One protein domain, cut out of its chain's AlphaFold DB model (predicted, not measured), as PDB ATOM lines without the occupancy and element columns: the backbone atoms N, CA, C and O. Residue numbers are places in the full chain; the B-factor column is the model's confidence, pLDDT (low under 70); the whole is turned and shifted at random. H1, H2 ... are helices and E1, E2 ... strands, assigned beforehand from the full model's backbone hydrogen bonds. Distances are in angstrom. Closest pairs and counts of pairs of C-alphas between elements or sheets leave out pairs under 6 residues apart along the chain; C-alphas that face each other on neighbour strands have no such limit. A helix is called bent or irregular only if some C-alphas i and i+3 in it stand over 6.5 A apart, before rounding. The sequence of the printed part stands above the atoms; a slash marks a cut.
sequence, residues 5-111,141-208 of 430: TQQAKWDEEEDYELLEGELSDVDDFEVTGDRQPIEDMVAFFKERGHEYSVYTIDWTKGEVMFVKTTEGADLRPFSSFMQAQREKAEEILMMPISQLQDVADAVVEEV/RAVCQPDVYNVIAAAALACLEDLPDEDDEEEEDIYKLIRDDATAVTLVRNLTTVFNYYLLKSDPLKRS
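Overview. This is residues 5 to 111 and 141 to 208 of the 430 residues of an uncharacterized protein of Branchiostoma floridae (UniProt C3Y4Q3). A strongly twisted, curled sheet of five strands makes the core, and the long helix H6 runs along its E3 edge. H1 and H3 pack with H6 on one side, the short H2 covers part of the opposite face, and H4 and H5 form a corner with the first residues of H6. The printed part has 175 residues with six named helices and six named strands, in the order E1 E2 H1 E3 E4 H2 E5 H3 E6 H4 H5 H6; its class is mixed, helices and strands. The sheet, in the order E2 E1 E5 E4 E3, is antiparallel throughout. The whole is compact and rounded, with a radius of gyration of the C-alphas of 16.1 A and spans of 48 by 42 by 34 A.

Along the chain. Find C-alpha 5 at (41.635, -8.247, -37.232), where strand E1 begins; it runs to residue 10. After the unnamed stretch 11 to 28 come strand E2, residues 29 to 31, and helix H1, residues 41 to 51. Strand E3, residues 52 to 58, spans 16.1 A, and strand E4, residues 63 to 69, spans 19.3 A. Helix H2 holds residues 81 to 88, strand E5 residues 89 to 96 over 20.2 A, and helix H3 residues 97 to 111 over 20.0 A. H1 and H3 are irregular: C-alphas 47 and 50 are 7.7 A apart, C-alphas 106 and 109 7.6 A. Beyond the cut, look for strand E6, residues 141 to 144, then helix H4, residues 148 to 160 over 18.9 A, and helix H5, residues 169 to 179. Helix H6, residues 181 to 202, runs 31.3 A from C-alpha 181 at (33.359, -37.465, -37.792) to C-alpha 202 at (35.063, -11.270, -54.782).

Arrangement. Start at the sheet's edge strand E2, which forms a hairpin with E1: N 9 and O 30 are 2.9 A apart, within hydrogen-bond range. E1 pairs staggered, with E5 over residues 5 to 7 and with E2 over 8 to 10; N 6 and O 92 are 2.9 A apart. Between E5 and E4 look at N 66 and O 93, 2.8 A; in the hairpin E3 and E4, at N 53 and O 67, 2.9 A. There are three layers, helices on both faces of the sheet: H1 and H3 on one, H2 on the other. H2 has a height over the sheet of 7.7 A. H6 is on the sheet and runs along E3, at 4 degrees on the local plane; their closest C-alphas are those of Val 54 and Phe 195, 5.8 A. H6 is the hub, touching three helices. It touches H3 at a steep tilt of 50 degrees, closest at the C-alphas of Ala 104 and Asn 190, 5.3 A. Its residues 194 to 202 alone touch H1, closest at those of His 50 and Tyr 198, 4.3 A. H5 and H6 only just touch, only at the corner, with 3 pairs of C-alphas within 8 A. H4 is on the sheet; H4 and H6 are near each other. E6 pairs with no named strand. Every O i to N i+4 pair is within hydrogen-bond range in H2, H4 and H6, against 5 of 7 in H1, 6 of 11 in H3 and 3 of 7 in H5, where 4 of 8 O i to N i+3 pairs are within range.

Size, cuts and confidence. The C-alphas farthest apart, those of Asp 167 and Leu 205, are 51.1 A apart. Residues 112 to 140 are not printed; C-alphas 111 and 141 are 14.0 A apart across the cut. The links E1 to E2 and E4 to H2 are long. Read the B-factor column for pLDDT: its mean over the printed part is 87.6, and it is under 70 at residues 12 to 22, 78 and 162 to 174.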
ATOM      1  N   THR A   5      40.768  -8.482 -36.067       94.12
ATOM      2  CA  THR A   5      41.635  -8.247 -37.232       94.12
ATOM      3  C   THR A   5      42.974  -7.658 -36.822       94.12
ATOM      4  O   THR A   5      43.111  -7.059 -35.747       94.12
ATOM      5  N   GLN A   6      43.983  -7.844 -37.668       94.62
ATOM      6  CA  GLN A   6      45.304  -7.281 -37.445       94.62
ATOM      7  C   GLN A   6      46.036  -7.059 -38.767       94.62
ATOM      8  O   GLN A   6      45.989  -7.907 -39.651       94.62
ATOM      9  N   GLN A   7      46.714  -5.918 -38.910       93.06
ATOM     10  CA  GLN A   7      47.567  -5.678 -40.075       93.06
ATOM     11  C   GLN A   7      48.751  -6.636 -40.038       93.06
ATOM     12  O   GLN A   7      49.407  -6.771 -38.998       93.06
ATOM     13  N   ALA A   8      49.020  -7.272 -41.168       92.75
ATOM     14  CA  ALA A   8      50.080  -8.252 -41.287       92.75
ATOM     15  C   ALA A   8      50.680  -8.203 -42.688       92.75
ATOM     16  O   ALA A   8      50.027  -7.777 -43.643       92.75
ATOM     17  N   LYS A   9      51.937  -8.610 -42.793       90.50
ATOM     18  CA  LYS A   9      52.636  -8.783 -44.060       90.50
ATOM     19  C   LYS A   9      53.285 -10.146 -44.057       90.50
ATOM     20  O   LYS A   9      53.638 -10.647 -43.000       90.50
ATOM     21  N   TRP A  10      53.408 -10.737 -45.231       85.75
ATOM     22  CA  TRP A  10      54.158 -11.972 -45.367       85.75
ATOM     23  C   TRP A  10      55.640 -11.730 -45.062       85.75
ATOM     24  O   TRP A  10      56.188 -10.709 -45.491       85.75
ATOM     25  N   ASP A  11      56.232 -12.631 -44.282       79.44
ATOM     26  CA  ASP A  11      57.655 -12.612 -43.962       79.44
ATOM     27  C   ASP A  11      58.440 -13.270 -45.110       79.44
ATOM     28  O   ASP A  11      58.318 -14.465 -45.371       79.44
ATOM     29  N   GLU A  12      59.182 -12.457 -45.864       69.88
ATOM     30  CA  GLU A  12      59.908 -12.865 -47.078       69.88
ATOM     31  C   GLU A  12      61.286 -13.486 -46.744       69.88
ATOM     32  O   GLU A  12      61.991 -13.936 -47.646       69.88
ATOM     33  N   GLU A  13      61.719 -13.518 -45.469       55.44
ATOM     34  CA  GLU A  13      63.083 -13.951 -45.106       55.44
ATOM     35  C   GLU A  13      63.381 -15.451 -45.368       55.44
ATOM     36  O   GLU A  13      64.558 -15.818 -45.426       55.44
ATOM     37  N   GLU A  14      62.382 -16.301 -45.653       54.19
ATOM     38  CA  GLU A  14      62.538 -17.760 -45.882       54.19
ATOM     39  C   GLU A  14      62.426 -18.198 -47.364       54.19
ATOM     40  O   GLU A  14      61.997 -19.298 -47.712       54.19
ATOM     41  N   ASP A  15      62.889 -17.340 -48.274       48.22
ATOM     42  CA  ASP A  15      62.732 -17.405 -49.741       48.22
ATOM     43  C   ASP A  15      63.266 -18.675 -50.469       48.22
ATOM     44  O   ASP A  15      63.103 -18.817 -51.684       48.22
ATOM     45  N   TYR A  16      63.922 -19.613 -49.773       45.38
ATOM     46  CA  TYR A  16      64.452 -20.859 -50.365       45.38
ATOM     47  C   TYR A  16      63.936 -22.152 -49.722       45.38
ATOM     48  O   TYR A  16      64.060 -23.199 -50.357       45.38
ATOM     49  N   GLU A  17      63.332 -22.089 -48.534       46.62
ATOM     50  CA  GLU A  17      62.761 -23.263 -47.848       46.62
ATOM     51  C   GLU A  17      61.287 -23.483 -48.256       46.62
ATOM     52  O   GLU A  17      60.774 -24.590 -48.198       46.62
ATOM     53  N   LEU A  18      60.639 -22.495 -48.887       44.81
ATOM     54  CA  LEU A  18      59.253 -22.549 -49.404       44.81
ATOM     55  C   LEU A  18      58.972 -23.610 -50.490       44.81
ATOM     56  O   LEU A  18      57.823 -23.805 -50.900       44.81
ATOM     57  N   LEU A  19      60.007 -24.273 -51.006       45.72
ATOM     58  CA  LEU A  19      59.857 -25.454 -51.862       45.72
ATOM     59  C   LEU A  19      59.378 -26.688 -51.072       45.72
ATOM     60  O   LEU A  19      58.937 -27.672 -51.677       45.72
ATOM     61  N   GLU A  20      59.441 -26.624 -49.744       49.19
ATOM     62  CA  GLU A  20      59.374 -27.751 -48.828       49.19
ATOM     63  C   GLU A  20      58.103 -27.720 -47.989       49.19
ATOM     64  O   GLU A  20      58.104 -27.224 -46.882       49.19
ATOM     65  N   GLY A  21      57.006 -28.294 -48.491       53.12
ATOM     66  CA  GLY A  21      55.991 -28.939 -47.640       53.12
ATOM     67  C   GLY A  21      55.352 -28.156 -46.478       53.12
ATOM     68  O   GLY A  21      54.658 -28.796 -45.689       53.12
ATOM     69  N   GLU A  22      55.541 -26.845 -46.357       65.44
ATOM     70  CA  GLU A  22      54.964 -26.066 -45.272       65.44
ATOM     71  C   GLU A  22      53.481 -25.878 -45.535       65.44
ATOM     72  O   GLU A  22      53.050 -25.205 -46.477       65.44
ATOM     73  N   LEU A  23      52.703 -26.539 -44.687       78.25
ATOM     74  CA  LEU A  23      51.315 -26.192 -44.476       78.25
ATOM     75  C   LEU A  23      51.249 -24.711 -44.100       78.25
ATOM     76  O   LEU A  23      52.109 -24.203 -43.386       78.25
ATOM     77  N   SER A  24      50.218 -24.034 -44.578       83.88
ATOM     78  CA  SER A  24      49.895 -22.683 -44.145       83.88
ATOM     79  C   SER A  24      49.834 -22.627 -42.622       83.88
ATOM     80  O   SER A  24      49.080 -23.373 -41.990       83.88
ATOM     81  N   ASP A  25      50.595 -21.705 -42.046       87.25
ATOM     82  CA  ASP A  25      50.702 -21.509 -40.608       87.25
ATOM     83  C   ASP A  25      50.317 -20.067 -40.250       87.25
ATOM     84  O   ASP A  25      50.332 -19.152 -41.078       87.25
ATOM     85  N   VAL A  26      49.911 -19.850 -39.004       87.62
ATOM     86  CA  VAL A  26      49.667 -18.502 -38.484       87.62
ATOM     87  C   VAL A  26      50.938 -17.664 -38.419       87.62
ATOM     88  O   VAL A  26      50.845 -16.437 -38.509       87.62
ATOM     89  N   ASP A  27      52.092 -18.314 -38.286       89.50
ATOM     90  CA  ASP A  27      53.402 -17.678 -38.184       89.50
ATOM     91  C   ASP A  27      53.969 -17.256 -39.556       89.50
ATOM     92  O   ASP A  27      54.961 -16.536 -39.605       89.50
ATOM     93  N   ASP A  28      53.267 -17.554 -40.660       88.50
ATOM     94  CA  ASP A  28      53.606 -17.087 -42.018       88.50
ATOM     95  C   ASP A  28      53.629 -15.550 -42.162       88.50
ATOM     96  O   ASP A  28      54.077 -15.011 -43.180       88.50
ATOM     97  N   PHE A  29      53.065 -14.814 -41.199       91.81
ATOM     98  CA  PHE A  29      52.885 -13.371 -41.303       91.81
ATOM     99  C   PHE A  29      53.536 -12.600 -40.155       91.81
ATOM    100  O   PHE A  29      53.187 -12.755 -38.983       91.81
ATOM    101  N   GLU A  30      54.359 -11.615 -40.515       92.38
ATOM    102  CA  GLU A  30      54.807 -10.577 -39.601       92.38
ATOM    103  C   GLU A  30      53.644  -9.622 -39.290       92.38
ATOM    104  O   GLU A  30      53.111  -8.884 -40.131       92.38
ATOM    105  N   VAL A  31      53.251  -9.608 -38.024       91.62
ATOM    106  CA  VAL A  31      52.190  -8.753 -37.511       91.62
ATOM    107  C   VAL A  31      52.708  -7.329 -37.287       91.62
ATOM    108  O   VAL A  31      53.558  -7.087 -36.432       91.62
ATOM    109  N   THR A  32      52.138  -6.351 -37.996       91.06
ATOM    110  CA  THR A  32      52.641  -4.960 -38.010       91.06
ATOM    111  C   THR A  32      51.715  -3.933 -37.349       91.06
ATOM    112  O   THR A  32      52.124  -2.789 -37.134       91.06
ATOM    113  N   GLY A  33      50.474  -4.302 -37.012       89.50
ATOM    114  CA  GLY A  33      49.484  -3.404 -36.398       89.50
ATOM    115  C   GLY A  33      48.903  -3.908 -35.076       89.50
ATOM    116  O   GLY A  33      49.106  -5.053 -34.687       89.50
ATOM    117  N   ASP A  34      48.132  -3.057 -34.393       93.94
ATOM    118  CA  ASP A  34      47.420  -3.425 -33.161       93.94
ATOM    119  C   ASP A  34      46.206  -4.318 -33.453       93.94
ATOM    120  O   ASP A  34      45.454  -4.060 -34.399       93.94
ATOM    121  N   ARG A  35      45.954  -5.314 -32.591       95.81
ATOM    122  CA  ARG A  35      44.738  -6.143 -32.650       95.81
ATOM    123  C   ARG A  35      43.488  -5.279 -32.512       95.81
ATOM    124  O   ARG A  35      43.355  -4.540 -31.537       95.81
ATOM    125  N   GLN A  36      42.558  -5.430 -33.448       96.88
ATOM    126  CA  GLN A  36      41.250  -4.780 -33.433       96.88
ATOM    127  C   GLN A  36      40.172  -5.818 -33.097       96.88
ATOM    128  O   GLN A  36      39.830  -6.630 -33.957       96.88
ATOM    129  N   PRO A  37      39.643  -5.839 -31.861       97.12
ATOM    130  CA  PRO A  37      38.643  -6.822 -31.464       97.12
ATOM    131  C   PRO A  37      37.325  -6.652 -32.234       97.12
ATOM    132  O   PRO A  37      36.856  -5.532 -32.436       97.12
ATOM    133  N   ILE A  38      36.694  -7.767 -32.600       97.81
ATOM    134  CA  ILE A  38      35.376  -7.812 -33.240       97.81
ATOM    135  C   ILE A  38      34.339  -8.288 -32.218       97.81
ATOM    136  O   ILE A  38      34.365  -9.434 -31.773       97.81
ATOM    137  N   GLU A  39      33.416  -7.401 -31.840       96.19
ATOM    138  CA  GLU A  39      32.355  -7.710 -30.868       96.19
ATOM    139  C   GLU A  39      31.238  -8.581 -31.460       96.19
ATOM    140  O   GLU A  39      30.755  -9.496 -30.795       96.19
ATOM    141  N   ASP A  40      30.844  -8.314 -32.708       97.75
ATOM    142  CA  ASP A  40      29.808  -9.056 -33.431       97.75
ATOM    143  C   ASP A  40      30.384  -9.610 -34.736       97.75
ATOM    144  O   ASP A  40      30.418  -8.941 -35.775       97.75
ATOM    145  N   MET A  41      30.862 -10.852 -34.663       97.81
ATOM    146  CA  MET A  41      31.496 -11.530 -35.788       97.81
ATOM    147  C   MET A  41      30.525 -11.759 -36.951       97.81
ATOM    148  O   MET A  41      30.912 -11.666 -38.114       97.81
ATOM    149  N   VAL A  42      29.242 -11.993 -36.662       98.38
ATOM    150  CA  VAL A  42      28.218 -12.214 -37.689       98.38
ATOM    151  C   VAL A  42      27.937 -10.925 -38.459       98.38
ATOM    152  O   VAL A  42      27.893 -10.945 -39.692       98.38
ATOM    153  N   ALA A  43      27.752  -9.803 -37.757       98.31
ATOM    154  CA  ALA A  43      27.555  -8.506 -38.399       98.31
ATOM    155  C   ALA A  43      28.783  -8.107 -39.227       98.31
ATOM    156  O   ALA A  43      28.633  -7.737 -40.394       98.31
ATOM    157  N   PHE A  44      29.983  -8.270 -38.659       98.38
ATOM    158  CA  PHE A  44      31.240  -8.009 -39.358       98.38
ATOM    159  C   PHE A  44      31.352  -8.834 -40.643       98.38
ATOM    160  O   PHE A  44      31.626  -8.283 -41.707       98.38
ATOM    161  N   PHE A  45      31.103 -10.145 -40.582       97.75
ATOM    162  CA  PHE A  45      31.290 -11.018 -41.741       97.75
ATOM    163  C   PHE A  45      30.254 -10.768 -42.845       97.75
ATOM    164  O   PHE A  45      30.582 -10.833 -44.029       97.75
ATOM    165  N   LYS A  46      29.014 -10.404 -42.496       97.31
ATOM    166  CA  LYS A  46      28.020  -9.980 -43.498       97.31
ATOM    167  C   LYS A  46      28.475  -8.745 -44.267       97.31
ATOM    168  O   LYS A  46      28.300  -8.683 -45.481       97.31
ATOM    169  N   GLU A  47      29.064  -7.777 -43.572       97.69
ATOM    170  CA  GLU A  47      29.532  -6.533 -44.181       97.69
ATOM    171  C   GLU A  47      30.837  -6.732 -44.964       97.69
ATOM    172  O   GLU A  47      30.927  -6.340 -46.127       97.69
ATOM    173  N   ARG A  48      31.829  -7.390 -44.355       97.62
ATOM    174  CA  ARG A  48      33.220  -7.414 -44.830       97.62
ATOM    175  C   ARG A  48      33.780  -8.798 -45.130       97.62
ATOM    176  O   ARG A  48      34.881  -8.895 -45.647       97.62
ATOM    177  N   GLY A  49      33.045  -9.884 -44.893       96.69
ATOM    178  CA  GLY A  49      33.533 -11.256 -45.113       96.69
ATOM    179  C   GLY A  49      33.927 -11.560 -46.562       96.69
ATOM    180  O   GLY A  49      34.705 -12.467 -46.819       96.69
ATOM    181  N   HIS A  50      33.452 -10.764 -47.522       96.00
ATOM    182  CA  HIS A  50      33.871 -10.851 -48.922       96.00
ATOM    183  C   HIS A  50      35.300 -10.340 -49.177       96.00
ATOM    184  O   HIS A  50      35.828 -10.549 -50.267       96.00
ATOM    185  N   GLU A  51      35.910  -9.672 -48.198       97.31
ATOM    186  CA  GLU A  51      37.294  -9.199 -48.236       97.31
ATOM    187  C   GLU A  51      38.281 -10.243 -47.689       97.31
ATOM    188  O   GLU A  51      39.473 -10.123 -47.948       97.31
ATOM    189  N   TYR A  52      37.805 -11.259 -46.956       97.81
ATOM    190  CA  TYR A  52      38.646 -12.210 -46.225       97.81
ATOM    191  C   TYR A  52      38.491 -13.627 -46.781       97.81
ATOM    192  O   TYR A  52      37.438 -14.255 -46.675       97.81
ATOM    193  N   SER A  53      39.566 -14.140 -47.368       97.19
ATOM    194  CA  SER A  53      39.671 -15.519 -47.850       97.19
ATOM    195  C   SER A  53      40.114 -16.456 -46.730       97.19
ATOM    196  O   SER A  53      40.954 -16.070 -45.923       97.19
ATOM    197  N   VAL A  54      39.576 -17.676 -46.670       97.75
ATOM    198  CA  VAL A  54      40.036 -18.690 -45.701       97.75
ATOM    199  C   VAL A  54      41.490 -19.048 -46.013       97.75
ATOM    200  O   VAL A  54      41.807 -19.294 -47.177       97.75
ATOM    201  N   TYR A  55      42.348 -19.058 -44.995       96.69
ATOM    202  CA  TYR A  55      43.775 -19.340 -45.132       96.69
ATOM    203  C   TYR A  55      44.143 -20.678 -44.480       96.69
ATOM    204  O   TYR A  55      44.262 -21.672 -45.192       96.69
ATOM    205  N   THR A  56      44.197 -20.719 -43.144       96.00
ATOM    206  CA  THR A  56      44.574 -21.900 -42.347       96.00
ATOM    207  C   THR A  56      43.717 -22.043 -41.080       96.00
ATOM    208  O   THR A  56      42.798 -21.251 -40.835       96.00
ATOM    209  N   ILE A  57      44.000 -23.069 -40.277       95.12
ATOM    210  CA  ILE A  57      43.435 -23.297 -38.949       95.12
ATOM    211  C   ILE A  57      44.584 -23.329 -37.944       95.12
ATOM    212  O   ILE A  57      45.454 -24.189 -38.021       95.12
ATOM    213  N   ASP A  58      44.540 -22.423 -36.973       93.25
ATOM    214  CA  ASP A  58      45.371 -22.499 -35.778       93.25
ATOM    215  C   ASP A  58      44.753 -23.551 -34.860       93.25
ATOM    216  O   ASP A  58      43.818 -23.266 -34.098       93.25
ATOM    217  N   TRP A  59      45.221 -24.791 -34.998       89.38
ATOM    218  CA  TRP A  59      44.751 -25.897 -34.176       89.38
ATOM    219  C   TRP A  59      44.962 -25.566 -32.701       89.38
ATOM    220  O   TRP A  59      43.978 -25.536 -31.969       89.38
ATOM    221  N   THR A  60      46.175 -25.178 -32.307       87.12
ATOM    222  CA  THR A  60      46.566 -24.843 -30.928       87.12
ATOM    223  C   THR A  60      45.645 -23.815 -30.267       87.12
ATOM    224  O   THR A  60      45.275 -23.968 -29.104       87.12
ATOM    225  N   LYS A  61      45.228 -22.765 -30.985       90.00
ATOM    226  CA  LYS A  61      44.316 -21.739 -30.438       90.00
ATOM    227  C   LYS A  61      42.834 -22.027 -30.686       90.00
ATOM    228  O   LYS A  61      41.978 -21.337 -30.119       90.00
ATOM    229  N   GLY A  62      42.507 -23.016 -31.517       92.88
ATOM    230  CA  GLY A  62      41.142 -23.305 -31.948       92.88
ATOM    231  C   GLY A  62      40.537 -22.163 -32.769       92.88
ATOM    232  O   GLY A  62      39.366 -21.810 -32.580       92.88
ATOM    233  N   GLU A  63      41.330 -21.555 -33.653       95.62
ATOM    234  CA  GLU A  63      40.939 -20.403 -34.471       95.62
ATOM    235  C   GLU A  63      41.093 -20.696 -35.965       95.62
ATOM    236  O   GLU A  63      41.981 -21.417 -36.399       95.62
ATOM    237  N   VAL A  64      40.215 -20.116 -36.775       97.56
ATOM    238  CA  VAL A  64      40.349 -20.087 -38.229       97.56
ATOM    239  C   VAL A  64      40.961 -18.752 -38.612       97.56
ATOM    240  O   VAL A  64      40.461 -17.695 -38.211       97.56
ATOM    241  N   MET A  65      42.012 -18.814 -39.418       97.94
ATOM    242  CA  MET A  65      42.674 -17.648 -39.969       97.94
ATOM    243  C   MET A  65      42.139 -17.340 -41.362       97.94
ATOM    244  O   MET A  65      41.993 -18.217 -42.218       97.94
ATOM    245  N   PHE A  66      41.891 -16.061 -41.605       98.31
ATOM    246  CA  PHE A  66      41.538 -15.540 -42.911       98.31
ATOM    247  C   PHE A  66      42.506 -14.434 -43.303       98.31
ATOM    248  O   PHE A  66      42.973 -13.678 -42.453       98.31
ATOM    249  N   VAL A  67      42.731 -14.291 -44.603       97.75
ATOM    250  CA  VAL A  67      43.603 -13.270 -45.177       97.75
ATOM    251  C   VAL A  67      42.781 -12.342 -46.056       97.75
ATOM    252  O   VAL A  67      42.073 -12.781 -46.973       97.75
ATOM    253  N   LYS A  68      42.908 -11.045 -45.786       97.50
ATOM    254  CA  LYS A  68      42.538  -9.979 -46.704       97.50
ATOM    255  C   LYS A  68      43.765  -9.586 -47.510       97.50
ATOM    256  O   LYS A  68      44.796  -9.195 -46.959       97.50
ATOM    257  N   THR A  69      43.615  -9.671 -48.823       96.19
ATOM    258  CA  THR A  69      44.649  -9.290 -49.778       96.19
ATOM    259  C   THR A  69      44.443  -7.866 -50.281       96.19
ATOM    260  O   THR A  69      43.329  -7.339 -50.205       96.19
ATOM    261  N   THR A  70      45.485  -7.275 -50.867       94.44
ATOM    262  CA  THR A  70      45.413  -5.976 -51.548       94.44
ATOM    263  C   THR A  70      44.207  -5.877 -52.478       94.44
ATOM    264  O   THR A  70      43.881  -6.810 -53.220       94.44
ATOM    265  N   GLU A  71      43.530  -4.726 -52.452       90.88
ATOM    266  CA  GLU A  71      42.360  -4.476 -53.290       90.88
ATOM    267  C   GLU A  71      42.695  -4.668 -54.779       90.88
ATOM    268  O   GLU A  71      43.652  -4.103 -55.308       90.88
ATOM    269  N   GLY A  72      41.892  -5.486 -55.465       87.31
ATOM    270  CA  GLY A  72      42.099  -5.810 -56.876       87.31
ATOM    271  C   GLY A  72      43.228  -6.808 -57.150       87.31
ATOM    272  O   GLY A  72      43.508  -7.061 -58.322       87.31
ATOM    273  N   ALA A  73      43.856  -7.390 -56.119       89.62
ATOM    274  CA  ALA A  73      44.822  -8.466 -56.297       89.62
ATOM    275  C   ALA A  73      44.182  -9.651 -57.034       89.62
ATOM    276  O   ALA A  73      43.108 -10.139 -56.672       89.62
ATOM    277  N   ASP A  74      44.866 -10.117 -58.076       85.00
ATOM    278  CA  ASP A  74      44.484 -11.328 -58.777       85.00
ATOM    279  C   ASP A  74      45.177 -12.532 -58.135       85.00
ATOM    280  O   ASP A  74      46.394 -12.670 -58.235       85.00
ATOM    281  N   LEU A  75      44.403 -13.399 -57.480       86.75
ATOM    282  CA  LEU A  75      44.924 -14.602 -56.819       86.75
ATOM    283  C   LEU A  75      45.022 -15.818 -57.756       86.75
ATOM    284  O   LEU A  75      45.466 -16.883 -57.344       86.75
ATOM    285  N   ARG A  76      44.583 -15.678 -59.011       80.75
ATOM    286  CA  ARG A  76      44.530 -16.757 -60.011       80.75
ATOM    287  C   ARG A  76      45.870 -17.127 -60.662       80.75
ATOM    288  O   ARG A  76      46.026 -18.300 -60.977       80.75
ATOM    289  N   PRO A  77      46.819 -16.198 -60.908       70.88
ATOM    290  CA  PRO A  77      48.051 -16.516 -61.637       70.88
ATOM    291  C   PRO A  77      48.979 -17.496 -60.911       70.88
ATOM    292  O   PRO A  77      49.910 -18.018 -61.520       70.88
ATOM    293  N   PHE A  78      48.759 -17.721 -59.617       66.75
ATOM    294  CA  PHE A  78      49.626 -18.549 -58.798       66.75
ATOM    295  C   PHE A  78      49.285 -20.028 -58.942       66.75
ATOM    296  O   PHE A  78      48.122 -20.432 -58.929       66.75
ATOM    297  N   SER A  79      50.328 -20.858 -59.011       72.62
ATOM    298  CA  SER A  79      50.175 -22.317 -59.000       72.62
ATOM    299  C   SER A  79      49.580 -22.853 -57.686       72.62
ATOM    300  O   SER A  79      48.996 -23.935 -57.689       72.62
ATOM    301  N   SER A  80      49.664 -22.059 -56.610       81.94
ATOM    302  CA  SER A  80      49.069 -22.294 -55.295       81.94
ATOM    303  C   SER A  80      48.293 -21.052 -54.838       81.94
ATOM    304  O   SER A  80      48.830 -19.942 -54.834       81.94
ATOM    305  N   PHE A  81      47.031 -21.226 -54.438       89.62
ATOM    306  CA  PHE A  81      46.196 -20.141 -53.909       89.62
ATOM    307  C   PHE A  81      46.778 -19.553 -52.615       89.62
ATOM    308  O   PHE A  81      46.732 -18.340 -52.422       89.62
ATOM    309  N   MET A  82      47.395 -20.392 -51.780       90.25
ATOM    310  CA  MET A  82      48.076 -19.977 -50.548       90.25
ATOM    311  C   MET A  82      49.218 -19.000 -50.829       90.25
ATOM    312  O   MET A  82      49.307 -17.961 -50.179       90.25
ATOM    313  N   GLN A  83      50.050 -19.280 -51.838       87.12
ATOM    314  CA  GLN A  83      51.145 -18.384 -52.217       87.12
ATOM    315  C   GLN A  83      50.615 -16.994 -52.599       87.12
ATOM    316  O   GLN A  83      51.153 -15.974 -52.171       87.12
ATOM    317  N   ALA A  84      49.505 -16.946 -53.343       89.75
ATOM    318  CA  ALA A  84      48.849 -15.690 -53.687       89.75
ATOM    319  C   ALA A  84      48.365 -14.917 -52.450       89.75
ATOM    320  O   ALA A  84      48.455 -13.690 -52.410       89.75
ATOM    321  N   GLN A  85      47.821 -15.631 -51.458       93.50
ATOM    322  CA  GLN A  85      47.372 -15.042 -50.199       93.50
ATOM    323  C   GLN A  85      48.554 -14.471 -49.412       93.50
ATOM    324  O   GLN A  85      48.461 -13.320 -48.994       93.50
ATOM    325  N   ARG A  86      49.666 -15.217 -49.287       91.50
ATOM    326  CA  ARG A  86      50.919 -14.766 -48.654       91.50
ATOM    327  C   ARG A  86      51.418 -13.468 -49.293       91.50
ATOM    328  O   ARG A  86      51.379 -12.406 -48.674       91.50
ATOM    329  N   GLU A  87      51.751 -13.510 -50.581       90.12
ATOM    330  CA  GLU A  87      52.380 -12.388 -51.295       90.12
ATOM    331  C   GLU A  87      51.535 -11.105 -51.367       90.12
ATOM    332  O   GLU A  87      52.049 -10.038 -51.722       90.12
ATOM    333  N   LYS A  88      50.220 -11.201 -51.143       93.81
ATOM    334  CA  LYS A  88      49.283 -10.077 -51.273       93.81
ATOM    335  C   LYS A  88      48.580  -9.725 -49.968       93.81
ATOM    336  O   LYS A  88      47.701  -8.866 -50.013       93.81
ATOM    337  N   ALA A  89      48.910 -10.364 -48.847       95.56
ATOM    338  CA  ALA A  89      48.262 -10.106 -47.566       95.56
ATOM    339  C   ALA A  89      48.501  -8.673 -47.070       95.56
ATOM    340  O   ALA A  89      49.608  -8.141 -47.141       95.56
ATOM    341  N   GLU A  90      47.446  -8.068 -46.528       96.38
ATOM    342  CA  GLU A  90      47.499  -6.769 -45.841       96.38
ATOM    343  C   GLU A  90      46.946  -6.856 -44.417       96.38
ATOM    344  O   GLU A  90      47.355  -6.127 -43.513       96.38
ATOM    345  N   GLU A  91      45.972  -7.738 -44.209       97.31
ATOM    346  CA  GLU A  91      45.294  -7.885 -42.934       97.31
ATOM    347  C   GLU A  91      44.875  -9.338 -42.732       97.31
ATOM    348  O   GLU A  91      44.401 -10.000 -43.656       97.31
ATOM    349  N   ILE A  92      45.009  -9.810 -41.501       97.69
ATOM    350  CA  ILE A  92      44.529 -11.115 -41.066       97.69
ATOM    351  C   ILE A  92      43.280 -10.941 -40.206       97.69
ATOM    352  O   ILE A  92      43.123  -9.942 -39.500       97.69
ATOM    353  N   LEU A  93      42.389 -11.922 -40.264       98.31
ATOM    354  CA  LEU A  93      41.234 -12.064 -39.385       98.31
ATOM    355  C   LEU A  93      41.362 -13.407 -38.670       98.31
ATOM    356  O   LEU A  93      41.411 -14.446 -39.323       98.31
ATOM    357  N   MET A  94      41.368 -13.371 -37.341       98.06
ATOM    358  CA  MET A  94      41.355 -14.564 -36.496       98.06
ATOM    359  C   MET A  94      39.964 -14.731 -35.900       98.06
ATOM    360  O   MET A  94      39.435 -13.815 -35.260       98.06
ATOM    361  N   MET A  95      39.353 -15.891 -36.135       97.94
ATOM    362  CA  MET A  95      37.999 -16.203 -35.689       97.94
ATOM    363  C   MET A  95      37.980 -17.530 -34.926       97.94
ATOM    364  O   MET A  95      38.324 -18.557 -35.507       97.94
ATOM    365  N   PRO A  96      37.497 -17.572 -33.674       97.25
ATOM    366  CA  PRO A  96      37.334 -18.832 -32.955       97.25
ATOM    367  C   PRO A  96      36.460 -19.822 -33.735       97.25
ATOM    368  O   PRO A  96      35.377 -19.453 -34.197       97.25
ATOM    369  N   ILE A  97      36.863 -21.097 -33.810       96.44
ATOM    370  CA  ILE A  97      36.090 -22.161 -34.483       96.44
ATOM    371  C   ILE A  97      34.661 -22.237 -33.922       96.44
ATOM    372  O   ILE A  97      33.705 -22.466 -34.662       96.44
ATOM    373  N   SER A  98      34.480 -21.947 -32.629       95.75
ATOM    374  CA  SER A  98      33.165 -21.906 -31.979       95.75
ATOM    375  C   SER A  98      32.191 -20.882 -32.580       95.75
ATOM    376  O   SER A  98      30.991 -21.016 -32.375       95.75
ATOM    377  N   GLN A  99      32.678 -19.852 -33.283       97.75
ATOM    378  CA  GLN A  99      31.853 -18.829 -33.950       97.75
ATOM    379  C   GLN A  99      31.593 -19.139 -35.432       97.75
ATOM    380  O   GLN A  99      30.733 -18.517 -36.056       97.75
ATOM    381  N   LEU A 100      32.312 -20.107 -36.009       98.06
ATOM    382  CA  LEU A 100      32.267 -20.405 -37.439       98.06
ATOM    383  C   LEU A 100      30.874 -20.865 -37.903       98.06
ATOM    384  O   LEU A 100      30.456 -20.506 -39.002       98.06
ATOM    385  N   GLN A 101      30.148 -21.629 -37.078       98.38
ATOM    386  CA  GLN A 101      28.782 -22.070 -37.395       98.38
ATOM    387  C   GLN A 101      27.829 -20.880 -37.553       98.38
ATOM    388  O   GLN A 101      27.144 -20.784 -38.568       98.38
ATOM    389  N   ASP A 102      27.834 -19.949 -36.597       98.56
ATOM    390  CA  ASP A 102      26.951 -18.779 -36.622       98.56
ATOM    391  C   ASP A 102      27.232 -17.889 -37.843       98.56
ATOM    392  O   ASP A 102      26.311 -17.369 -38.478       98.56
ATOM    393  N   VAL A 103      28.511 -17.741 -38.208       98.69
ATOM    394  CA  VAL A 103      28.929 -16.998 -39.405       98.69
ATOM    395  C   VAL A 103      28.511 -17.720 -40.687       98.69
ATOM    396  O   VAL A 103      27.989 -17.077 -41.599       98.69
ATOM    397  N   ALA A 104      28.685 -19.041 -40.765       98.75
ATOM    398  CA  ALA A 104      28.248 -19.830 -41.913       98.75
ATOM    399  C   ALA A 104      26.724 -19.751 -42.104       98.75
ATOM    400  O   ALA A 104      26.262 -19.453 -43.206       98.75
ATOM    401  N   ASP A 105      25.943 -19.910 -41.033       98.75
ATOM    402  CA  ASP A 105      24.476 -19.802 -41.060       98.75
ATOM    403  C   ASP A 105      24.004 -18.412 -41.505       98.75
ATOM    404  O   ASP A 105      22.977 -18.261 -42.173       98.75
ATOM    405  N   ALA A 106      24.775 -17.377 -41.178       98.50
ATOM    406  CA  ALA A 106      24.493 -16.006 -41.568       98.50
ATOM    407  C   ALA A 106      24.633 -15.734 -43.073       98.50
ATOM    408  O   ALA A 106      23.975 -14.808 -43.558       98.50
ATOM    409  N   VAL A 107      25.460 -16.504 -43.790       98.44
ATOM    410  CA  VAL A 107      25.762 -16.289 -45.219       98.44
ATOM    411  C   VAL A 107      25.325 -17.439 -46.129       98.44
ATOM    412  O   VAL A 107      25.314 -17.277 -47.350       98.44
ATOM    413  N   VAL A 108      24.913 -18.586 -45.573       98.31
ATOM    414  CA  VAL A 108      24.573 -19.801 -46.337       98.31
ATOM    415  C   VAL A 108      23.526 -19.551 -47.423       98.31
ATOM    416  O   VAL A 108      23.647 -20.059 -48.536       98.31
ATOM    417  N   GLU A 109      22.526 -18.710 -47.157       98.31
ATOM    418  CA  GLU A 109      21.470 -18.398 -48.127       98.31
ATOM    419  C   GLU A 109      21.995 -17.681 -49.380       98.31
ATOM    420  O   GLU A 109      21.406 -17.811 -50.457       98.31
ATOM    421  N   GLU A 110      23.109 -16.959 -49.260       98.06
ATOM    422  CA  GLU A 110      23.743 -16.252 -50.369       98.06
ATOM    423  C   GLU A 110      24.572 -17.181 -51.253       98.06
ATOM    424  O   GLU A 110      24.752 -16.888 -52.431       98.06
ATOM    425  N   VAL A 111      25.024 -18.316 -50.716       97.94
ATOM    426  CA  VAL A 111      25.892 -19.275 -51.417       97.94
ATOM    427  C   VAL A 111      25.237 -20.629 -51.668       97.94
ATOM    428  O   VAL A 111      25.811 -21.454 -52.357       97.94
ATOM    429  N   ARG A 141      34.960 -20.930 -61.556       95.31
ATOM    430  CA  ARG A 141      36.127 -20.372 -60.875       95.31
ATOM    431  C   ARG A 141      36.982 -21.517 -60.357       95.31
ATOM    432  O   ARG A 141      36.508 -22.293 -59.529       95.31
ATOM    433  N   ALA A 142      38.214 -21.616 -60.841       95.94
ATOM    434  CA  ALA A 142      39.173 -22.584 -60.325       95.94
ATOM    435  C   ALA A 142      39.903 -22.010 -59.101       95.94
ATOM    436  O   ALA A 142      40.239 -20.826 -59.058       95.94
ATOM    437  N   VAL A 143      40.140 -22.854 -58.102       95.31
ATOM    438  CA  VAL A 143      40.923 -22.552 -56.903       95.31
ATOM    439  C   VAL A 143      41.904 -23.701 -56.711       95.31
ATOM    440  O   VAL A 143      41.501 -24.831 -56.427       95.31
ATOM    441  N   CYS A 144      43.188 -23.423 -56.921       92.75
ATOM    442  CA  CYS A 144      44.239 -24.430 -56.864       92.75
ATOM    443  C   CYS A 144      44.852 -24.493 -55.464       92.75
ATOM    444  O   CYS A 144      45.316 -23.480 -54.956       92.75
ATOM    445  N   GLN A 145      44.852 -25.682 -54.867       90.69
ATOM    446  CA  GLN A 145      45.425 -26.001 -53.559       90.69
ATOM    447  C   GLN A 145      45.049 -24.989 -52.464       90.69
ATOM    448  O   GLN A 145      45.913 -24.299 -51.930       90.69
ATOM    449  N   PRO A 146      43.751 -24.862 -52.129       93.62
ATOM    450  CA  PRO A 146      43.359 -24.095 -50.960       93.62
ATOM    451  C   PRO A 146      43.813 -24.835 -49.704       93.62
ATOM    452  O   PRO A 146      43.263 -25.888 -49.365       93.62
ATOM    453  N   ASP A 147      44.824 -24.284 -49.045       91.12
ATOM    454  CA  ASP A 147      45.635 -25.038 -48.095       91.12
ATOM    455  C   ASP A 147      44.908 -25.388 -46.786       91.12
ATOM    456  O   ASP A 147      45.193 -26.411 -46.177       91.12
ATOM    457  N   VAL A 148      43.824 -24.683 -46.444       95.12
ATOM    458  CA  VAL A 148      42.932 -25.077 -45.338       95.12
ATOM    459  C   VAL A 148      42.484 -26.548 -45.398       95.12
ATOM    460  O   VAL A 148      42.331 -27.192 -44.363       95.12
ATOM    461  N   TYR A 149      42.278 -27.121 -46.592       95.38
ATOM    462  CA  TYR A 149      41.910 -28.539 -46.709       95.38
ATOM    463  C   TYR A 149      43.102 -29.477 -46.507       95.38
ATOM    464  O   TYR A 149      42.912 -30.595 -46.032       95.38
ATOM    465  N   ASN A 150      44.302 -29.015 -46.852       90.88
ATOM    466  CA  ASN A 150      45.553 -29.721 -46.628       90.88
ATOM    467  C   ASN A 150      45.865 -29.789 -45.125       90.88
ATOM    468  O   ASN A 150      46.057 -30.869 -44.580       90.88
ATOM    469  N   VAL A 151      45.724 -28.668 -44.414       91.81
ATOM    470  CA  VAL A 151      45.855 -28.581 -42.949       91.81
ATOM    471  C   VAL A 151      44.877 -29.520 -42.226       91.81
ATOM    472  O   VAL A 151      45.242 -30.194 -41.263       91.81
ATOM    473  N   ILE A 152      43.636 -29.635 -42.713       93.44
ATOM    474  CA  ILE A 152      42.656 -30.609 -42.195       93.44
ATOM    475  C   ILE A 152      43.076 -32.052 -42.502       93.44
ATOM    476  O   ILE A 152      42.877 -32.937 -41.668       93.44
ATOM    477  N   ALA A 153      43.634 -32.311 -43.686       91.25
ATOM    478  CA  ALA A 153      44.119 -33.635 -44.063       91.25
ATOM    479  C   ALA A 153      45.311 -34.068 -43.205       91.25
ATOM    480  O   ALA A 153      45.295 -35.183 -42.683       91.25
ATOM    481  N   ALA A 154      46.278 -33.176 -42.989       87.25
ATOM    482  CA  ALA A 154      47.418 -33.389 -42.108       87.25
ATOM    483  C   ALA A 154      46.978 -33.669 -40.664       87.25
ATOM    484  O   ALA A 154      47.391 -34.669 -40.079       87.25
ATOM    485  N   ALA A 155      46.046 -32.880 -40.115       87.75
ATOM    486  CA  ALA A 155      45.492 -33.141 -38.785       87.75
ATOM    487  C   ALA A 155      44.775 -34.503 -38.702       87.75
ATOM    488  O   ALA A 155      44.870 -35.206 -37.694       87.75
ATOM    489  N   ALA A 156      44.067 -34.911 -39.762       87.44
ATOM    490  CA  ALA A 156      43.411 -36.216 -39.821       87.44
ATOM    491  C   ALA A 156      44.411 -37.377 -39.890       87.44
ATOM    492  O   ALA A 156      44.154 -38.424 -39.297       87.44
ATOM    493  N   LEU A 157      45.533 -37.197 -40.586       82.81
ATOM    494  CA  LEU A 157      46.632 -38.161 -40.642       82.81
ATOM    495  C   LEU A 157      47.315 -38.313 -39.284       82.81
ATOM    496  O   LEU A 157      47.390 -39.430 -38.782       82.81
ATOM    497  N   ALA A 158      47.671 -37.203 -38.633       80.62
ATOM    498  CA  ALA A 158      48.242 -37.220 -37.285       80.62
ATOM    499  C   ALA A 158      47.328 -37.951 -36.279       80.62
ATOM    500  O   ALA A 158      47.787 -38.683 -35.404       80.62
ATOM    501  N   CYS A 159      46.003 -37.830 -36.443       80.06
ATOM    502  CA  CYS A 159      45.040 -38.571 -35.632       80.06
ATOM    503  C   CYS A 159      45.066 -40.092 -35.851       80.06
ATOM    504  O   CYS A 159      44.673 -40.807 -34.930       80.06
ATOM    505  N   LEU A 160      45.438 -40.572 -37.045       75.12
ATOM    506  CA  LEU A 160      45.530 -42.001 -37.381       75.12
ATOM    507  C   LEU A 160      46.813 -42.642 -36.855       75.12
ATOM    508  O   LEU A 160      46.821 -43.841 -36.593       75.12
ATOM    509  N   GLU A 161      47.874 -41.855 -36.706       70.31
ATOM    510  CA  GLU A 161      49.179 -42.320 -36.236       70.31
ATOM    511  C   GLU A 161      49.245 -42.466 -34.704       70.31
ATOM    512  O   GLU A 161      50.278 -42.864 -34.176       70.31
ATOM    513  N   ASP A 162      48.144 -42.182 -33.985       63.69
ATOM    514  CA  ASP A 162      48.089 -42.152 -32.515       63.69
ATOM    515  C   ASP A 162      49.272 -41.361 -31.913       63.69
ATOM    516  O   ASP A 162      49.821 -41.723 -30.874       63.69
ATOM    517  N   LEU A 163      49.619 -40.232 -32.547       56.19
ATOM    518  CA  LEU A 163      50.708 -39.341 -32.141       56.19
ATOM    519  C   LEU A 163      50.438 -38.344 -30.989       56.19
ATOM    520  O   LEU A 163      51.353 -37.559 -30.742       56.19
ATOM    521  N   PRO A 164      49.293 -38.270 -30.264       51.72
ATOM    522  CA  PRO A 164      49.249 -37.324 -29.158       51.72
ATOM    523  C   PRO A 164      50.181 -37.821 -28.050       51.72
ATOM    524  O   PRO A 164      49.971 -38.904 -27.494       51.72
ATOM    525  N   ASP A 165      51.206 -37.028 -27.738       51.62
ATOM    526  CA  ASP A 165      51.971 -37.186 -26.507       51.62
ATOM    527  C   ASP A 165      50.965 -37.189 -25.342       51.62
ATOM    528  O   ASP A 165      50.153 -36.275 -25.199       51.62
ATOM    529  N   GLU A 166      50.984 -38.238 -24.511       50.78
ATOM    530  CA  GLU A 166      50.019 -38.448 -23.410       50.78
ATOM    531  C   GLU A 166      50.024 -37.320 -22.348       50.78
ATOM    532  O   GLU A 166      49.227 -37.358 -21.410       50.78
ATOM    533  N   ASP A 167      50.901 -36.321 -22.485       55.78
ATOM    534  CA  ASP A 167      51.178 -35.286 -21.493       55.78
ATOM    535  C   ASP A 167      50.568 -33.894 -21.806       55.78
ATOM    536  O   ASP A 167      50.679 -33.014 -20.948       55.78
ATOM    537  N   ASP A 168      49.887 -33.677 -22.948       57.62
ATOM    538  CA  ASP A 168      49.281 -32.369 -23.298       57.62
ATOM    539  C   ASP A 168      47.738 -32.413 -23.439       57.62
ATOM    540  O   ASP A 168      47.164 -32.673 -24.498       57.62
ATOM    541  N   GLU A 169      47.027 -32.138 -22.333       57.38
ATOM    542  CA  GLU A 169      45.550 -32.128 -22.275       57.38
ATOM    543  C   GLU A 169      44.907 -31.092 -23.230       57.38
ATOM    544  O   GLU A 169      43.761 -31.280 -23.644       57.38
ATOM    545  N   GLU A 170      45.612 -30.008 -23.595       56.62
ATOM    546  CA  GLU A 170      45.095 -28.982 -24.518       56.62
ATOM    547  C   GLU A 170      45.101 -29.450 -25.986       56.62
ATOM    548  O   GLU A 170      44.143 -29.167 -26.709       56.62
ATOM    549  N   GLU A 171      46.096 -30.236 -26.421       56.84
ATOM    550  CA  GLU A 171      46.122 -30.811 -27.777       56.84
ATOM    551  C   GLU A 171      45.011 -31.856 -27.978       56.84
ATOM    552  O   GLU A 171      44.439 -31.983 -29.068       56.84
ATOM    553  N   GLU A 172      44.627 -32.564 -26.910       59.84
ATOM    554  CA  GLU A 172      43.622 -33.626 -26.964       59.84
ATOM    555  C   GLU A 172      42.249 -33.115 -27.448       59.84
ATOM    556  O   GLU A 172      41.544 -33.813 -28.185       59.84
ATOM    557  N   ASP A 173      41.851 -31.895 -27.073       64.81
ATOM    558  CA  ASP A 173      40.536 -31.328 -27.409       64.81
ATOM    559  C   ASP A 173      40.417 -30.866 -28.868       64.81
ATOM    560  O   ASP A 173      39.322 -30.888 -29.443       64.81
ATOM    561  N   ILE A 174      41.529 -30.512 -29.506       64.25
ATOM    562  CA  ILE A 174      41.536 -30.036 -30.890       64.25
ATOM    563  C   ILE A 174      41.544 -31.210 -31.868       64.25
ATOM    564  O   ILE A 174      40.732 -31.251 -32.798       64.25
ATOM    565  N   TYR A 175      42.360 -32.233 -31.611       72.62
ATOM    566  CA  TYR A 175      42.322 -33.464 -32.401       72.62
ATOM    567  C   TYR A 175      40.997 -34.222 -32.225       72.62
ATOM    568  O   TYR A 175      40.549 -34.895 -33.158       72.62
ATOM    569  N   LYS A 176      40.281 -34.052 -31.099       78.81
ATOM    570  CA  LYS A 176      38.890 -34.534 -30.950       78.81
ATOM    571  C   LYS A 176      37.957 -33.974 -32.030       78.81
ATOM    572  O   LYS A 176      37.063 -34.701 -32.465       78.81
ATOM    573  N   LEU A 177      38.168 -32.742 -32.505       84.25
ATOM    574  CA  LEU A 177      37.329 -32.119 -33.534       84.25
ATOM    575  C   LEU A 177      37.434 -32.831 -34.892       84.25
ATOM    576  O   LEU A 177      36.439 -32.944 -35.607       84.25
ATOM    577  N   ILE A 178      38.627 -33.329 -35.232       87.69
ATOM    578  CA  ILE A 178      38.885 -34.083 -36.465       87.69
ATOM    579  C   ILE A 178      38.595 -35.582 -36.293       87.69
ATOM    580  O   ILE A 178      38.092 -36.217 -37.224       87.69
ATOM    581  N   ARG A 179      38.837 -36.148 -35.101       86.25
ATOM    582  CA  ARG A 179      38.505 -37.548 -34.768       86.25
ATOM    583  C   ARG A 179      37.001 -37.803 -34.757       86.25
ATOM    584  O   ARG A 179      36.558 -38.858 -35.218       86.25
ATOM    585  N   ASP A 180      36.209 -36.864 -34.236       91.00
ATOM    586  CA  ASP A 180      34.756 -36.960 -34.308       91.00
ATOM    587  C   ASP A 180      34.254 -36.574 -35.698       91.00
ATOM    588  O   ASP A 180      34.220 -35.417 -36.112       91.00
ATOM    589  N   ASP A 181      33.788 -37.585 -36.413       90.31
ATOM    590  CA  ASP A 181      33.359 -37.465 -37.792       90.31
ATOM    591  C   ASP A 181      32.177 -36.481 -37.981       90.31
ATOM    592  O   ASP A 181      32.103 -35.811 -39.013       90.31
ATOM    593  N   ALA A 182      31.283 -36.315 -36.996       95.56
ATOM    594  CA  ALA A 182      30.204 -35.323 -37.082       95.56
ATOM    595  C   ALA A 182      30.726 -33.881 -36.970       95.56
ATOM    596  O   ALA A 182      30.275 -32.994 -37.710       95.56
ATOM    597  N   THR A 183      31.688 -33.656 -36.077       94.62
ATOM    598  CA  THR A 183      32.316 -32.349 -35.881       94.62
ATOM    599  C   THR A 183      33.221 -31.995 -37.064       94.62
ATOM    600  O   THR A 183      33.079 -30.901 -37.611       94.62
ATOM    601  N   ALA A 184      34.010 -32.943 -37.581       95.44
ATOM    602  CA  ALA A 184      34.821 -32.767 -38.789       95.44
ATOM    603  C   ALA A 184      33.967 -32.398 -40.017       95.44
ATOM    604  O   ALA A 184      34.272 -31.456 -40.750       95.44
ATOM    605  N   VAL A 185      32.837 -33.092 -40.217       97.69
ATOM    606  CA  VAL A 185      31.876 -32.780 -41.292       97.69
ATOM    607  C   VAL A 185      31.306 -31.367 -41.149       97.69
ATOM    608  O   VAL A 185      31.097 -30.683 -42.152       97.69
ATOM    609  N   THR A 186      31.039 -30.925 -39.919       98.00
ATOM    610  CA  THR A 186      30.506 -29.584 -39.643       98.00
ATOM    611  C   THR A 186      31.558 -28.505 -39.891       98.00
ATOM    612  O   THR A 186      31.259 -27.528 -40.577       98.00
ATOM    613  N   LEU A 187      32.795 -28.713 -39.430       97.56
ATOM    614  CA  LEU A 187      33.927 -27.821 -39.693       97.56
ATOM    615  C   LEU A 187      34.124 -27.615 -41.198       97.56
ATOM    616  O   LEU A 187      34.054 -26.483 -41.673       97.56
ATOM    617  N   VAL A 188      34.302 -28.706 -41.953       98.12
ATOM    618  CA  VAL A 188      34.515 -28.657 -43.407       98.12
ATOM    619  C   VAL A 188      33.360 -27.941 -44.102       98.12
ATOM    620  O   VAL A 188      33.586 -27.074 -44.944       98.12
ATOM    621  N   ARG A 189      32.108 -28.248 -43.735       98.69
ATOM    622  CA  ARG A 189      30.936 -27.586 -44.325       98.69
ATOM    623  C   ARG A 189      30.958 -26.080 -44.090       98.69
ATOM    624  O   ARG A 189      30.715 -25.317 -45.029       98.69
ATOM    625  N   ASN A 190      31.223 -25.653 -42.860       98.69
ATOM    626  CA  ASN A 190      31.177 -24.242 -42.507       98.69
ATOM    627  C   ASN A 190      32.339 -23.472 -43.142       98.69
ATOM    628  O   ASN A 190      32.100 -22.403 -43.702       98.69
ATOM    629  N   LEU A 191      33.551 -24.042 -43.158       98.44
ATOM    630  CA  LEU A 191      34.711 -23.475 -43.854       98.44
ATOM    631  C   LEU A 191      34.436 -23.292 -45.346       98.44
ATOM    632  O   LEU A 191      34.597 -22.192 -45.870       98.44
ATOM    633  N   THR A 192      33.943 -24.326 -46.031       98.56
ATOM    634  CA  THR A 192      33.593 -24.204 -47.451       98.56
ATOM    635  C   THR A 192      32.476 -23.181 -47.670       98.56
ATOM    636  O   THR A 192      32.507 -22.460 -48.659       98.56
ATOM    637  N   THR A 193      31.508 -23.061 -46.753       98.75
ATOM    638  CA  THR A 193      30.414 -22.076 -46.863       98.75
ATOM    639  C   THR A 193      30.941 -20.642 -46.821       98.75
ATOM    640  O   THR A 193      30.619 -19.842 -47.703       98.75
ATOM    641  N   VAL A 194      31.782 -20.312 -45.836       98.62
ATOM    642  CA  VAL A 194      32.371 -18.966 -45.728       98.62
ATOM    643  C   VAL A 194      33.380 -18.701 -46.846       98.62
ATOM    644  O   VAL A 194      33.462 -17.583 -47.353       98.62
ATOM    645  N   PHE A 195      34.079 -19.735 -47.317       98.19
ATOM    646  CA  PHE A 195      34.997 -19.600 -48.440       98.19
ATOM    647  C   PHE A 195      34.261 -19.376 -49.768       98.19
ATOM    648  O   PHE A 195      34.608 -18.466 -50.520       98.19
ATOM    649  N   ASN A 196      33.180 -20.121 -50.021       98.38
ATOM    650  CA  ASN A 196      32.269 -19.894 -51.144       98.38
ATOM    651  C   ASN A 196      31.721 -18.462 -51.124       98.38
ATOM    652  O   ASN A 196      31.576 -17.852 -52.182       98.38
ATOM    653  N   TYR A 197      31.436 -17.907 -49.939       98.19
ATOM    654  CA  TYR A 197      30.968 -16.527 -49.808       98.19
ATOM    655  C   TYR A 197      32.025 -15.540 -50.299       98.19
ATOM    656  O   TYR A 197      31.731 -14.729 -51.181       98.19
ATOM    657  N   TYR A 198      33.265 -15.667 -49.820       97.44
ATOM    658  CA  TYR A 198      34.390 -14.880 -50.324       97.44
ATOM    659  C   TYR A 198      34.557 -15.036 -51.842       97.44
ATOM    660  O   TYR A 198      34.591 -14.041 -52.568       97.44
ATOM    661  N   LEU A 199      34.613 -16.266 -52.358       96.25
ATOM    662  CA  LEU A 199      34.886 -16.534 -53.772       96.25
ATOM    663  C   LEU A 199      33.766 -16.026 -54.689       96.25
ATOM    664  O   LEU A 199      34.043 -15.437 -55.730       96.25
ATOM    665  N   LEU A 200      32.502 -16.182 -54.305       96.25
ATOM    666  CA  LEU A 200      31.376 -15.678 -55.089       96.25
ATOM    667  C   LEU A 200      31.322 -14.142 -55.074       96.25
ATOM    668  O   LEU A 200      31.038 -13.500 -56.090       96.25
ATOM    669  N   LYS A 201      31.568 -13.522 -53.915       95.56
ATOM    670  CA  LYS A 201      31.441 -12.069 -53.748       95.56
ATOM    671  C   LYS A 201      32.646 -11.300 -54.281       95.56
ATOM    672  O   LYS A 201      32.432 -10.222 -54.833       95.56
ATOM    673  N   SER A 202      33.849 -11.860 -54.204       93.19
ATOM    674  CA  SER A 202      35.063 -11.270 -54.782       93.19
ATOM    675  C   SER A 202      35.158 -11.458 -56.295       93.19
ATOM    676  O   SER A 202      35.802 -10.656 -56.959       93.19
ATOM    677  N   ASP A 203      34.499 -12.472 -56.872       92.81
ATOM    678  CA  ASP A 203      34.546 -12.705 -58.318       92.81
ATOM    679  C   ASP A 203      33.759 -11.624 -59.081       92.81
ATOM    680  O   ASP A 203      32.542 -11.491 -58.870       92.81
ATOM    681  N   PRO A 204      34.387 -10.865 -59.999       91.69
ATOM    682  CA  PRO A 204      33.675  -9.907 -60.841       91.69
ATOM    683  C   PRO A 204      32.642 -10.578 -61.751       91.69
ATOM    684  O   PRO A 204      31.605  -9.983 -62.040       91.69
ATOM    685  N   LEU A 205      32.897 -11.827 -62.163       92.38
ATOM    686  CA  LEU A 205      32.010 -12.598 -63.038       92.38
ATOM    687  C   LEU A 205      30.873 -13.304 -62.285       92.38
ATOM    688  O   LEU A 205      29.965 -13.835 -62.923       92.38
ATOM    689  N   LYS A 206      30.891 -13.292 -60.944       92.31
ATOM    690  CA  LYS A 206      29.899 -13.967 -60.087       92.31
ATOM    691  C   LYS A 206      29.683 -15.432 -60.478       92.31
ATOM    692  O   LYS A 206      28.549 -15.918 -60.492       92.31
ATOM    693  N   ARG A 207      30.770 -16.138 -60.803       95.06
ATOM    694  CA  ARG A 207      30.734 -17.558 -61.158       95.06
ATOM    695  C   ARG A 207      30.238 -18.353 -59.960       95.06
ATOM    696  O   ARG A 207      30.794 -18.286 -58.869       95.06
ATOM    697  N   SER A 208      29.158 -19.093 -60.182       95.94
ATOM    698  CA  SER A 208      28.502 -19.918 -59.165       95.94
ATOM    699  C   SER A 208      28.956 -21.374 -59.204       95.94
ATOM    700  O   SER A 208      28.505 -22.156 -58.381       95.94
TER     701      SER A 208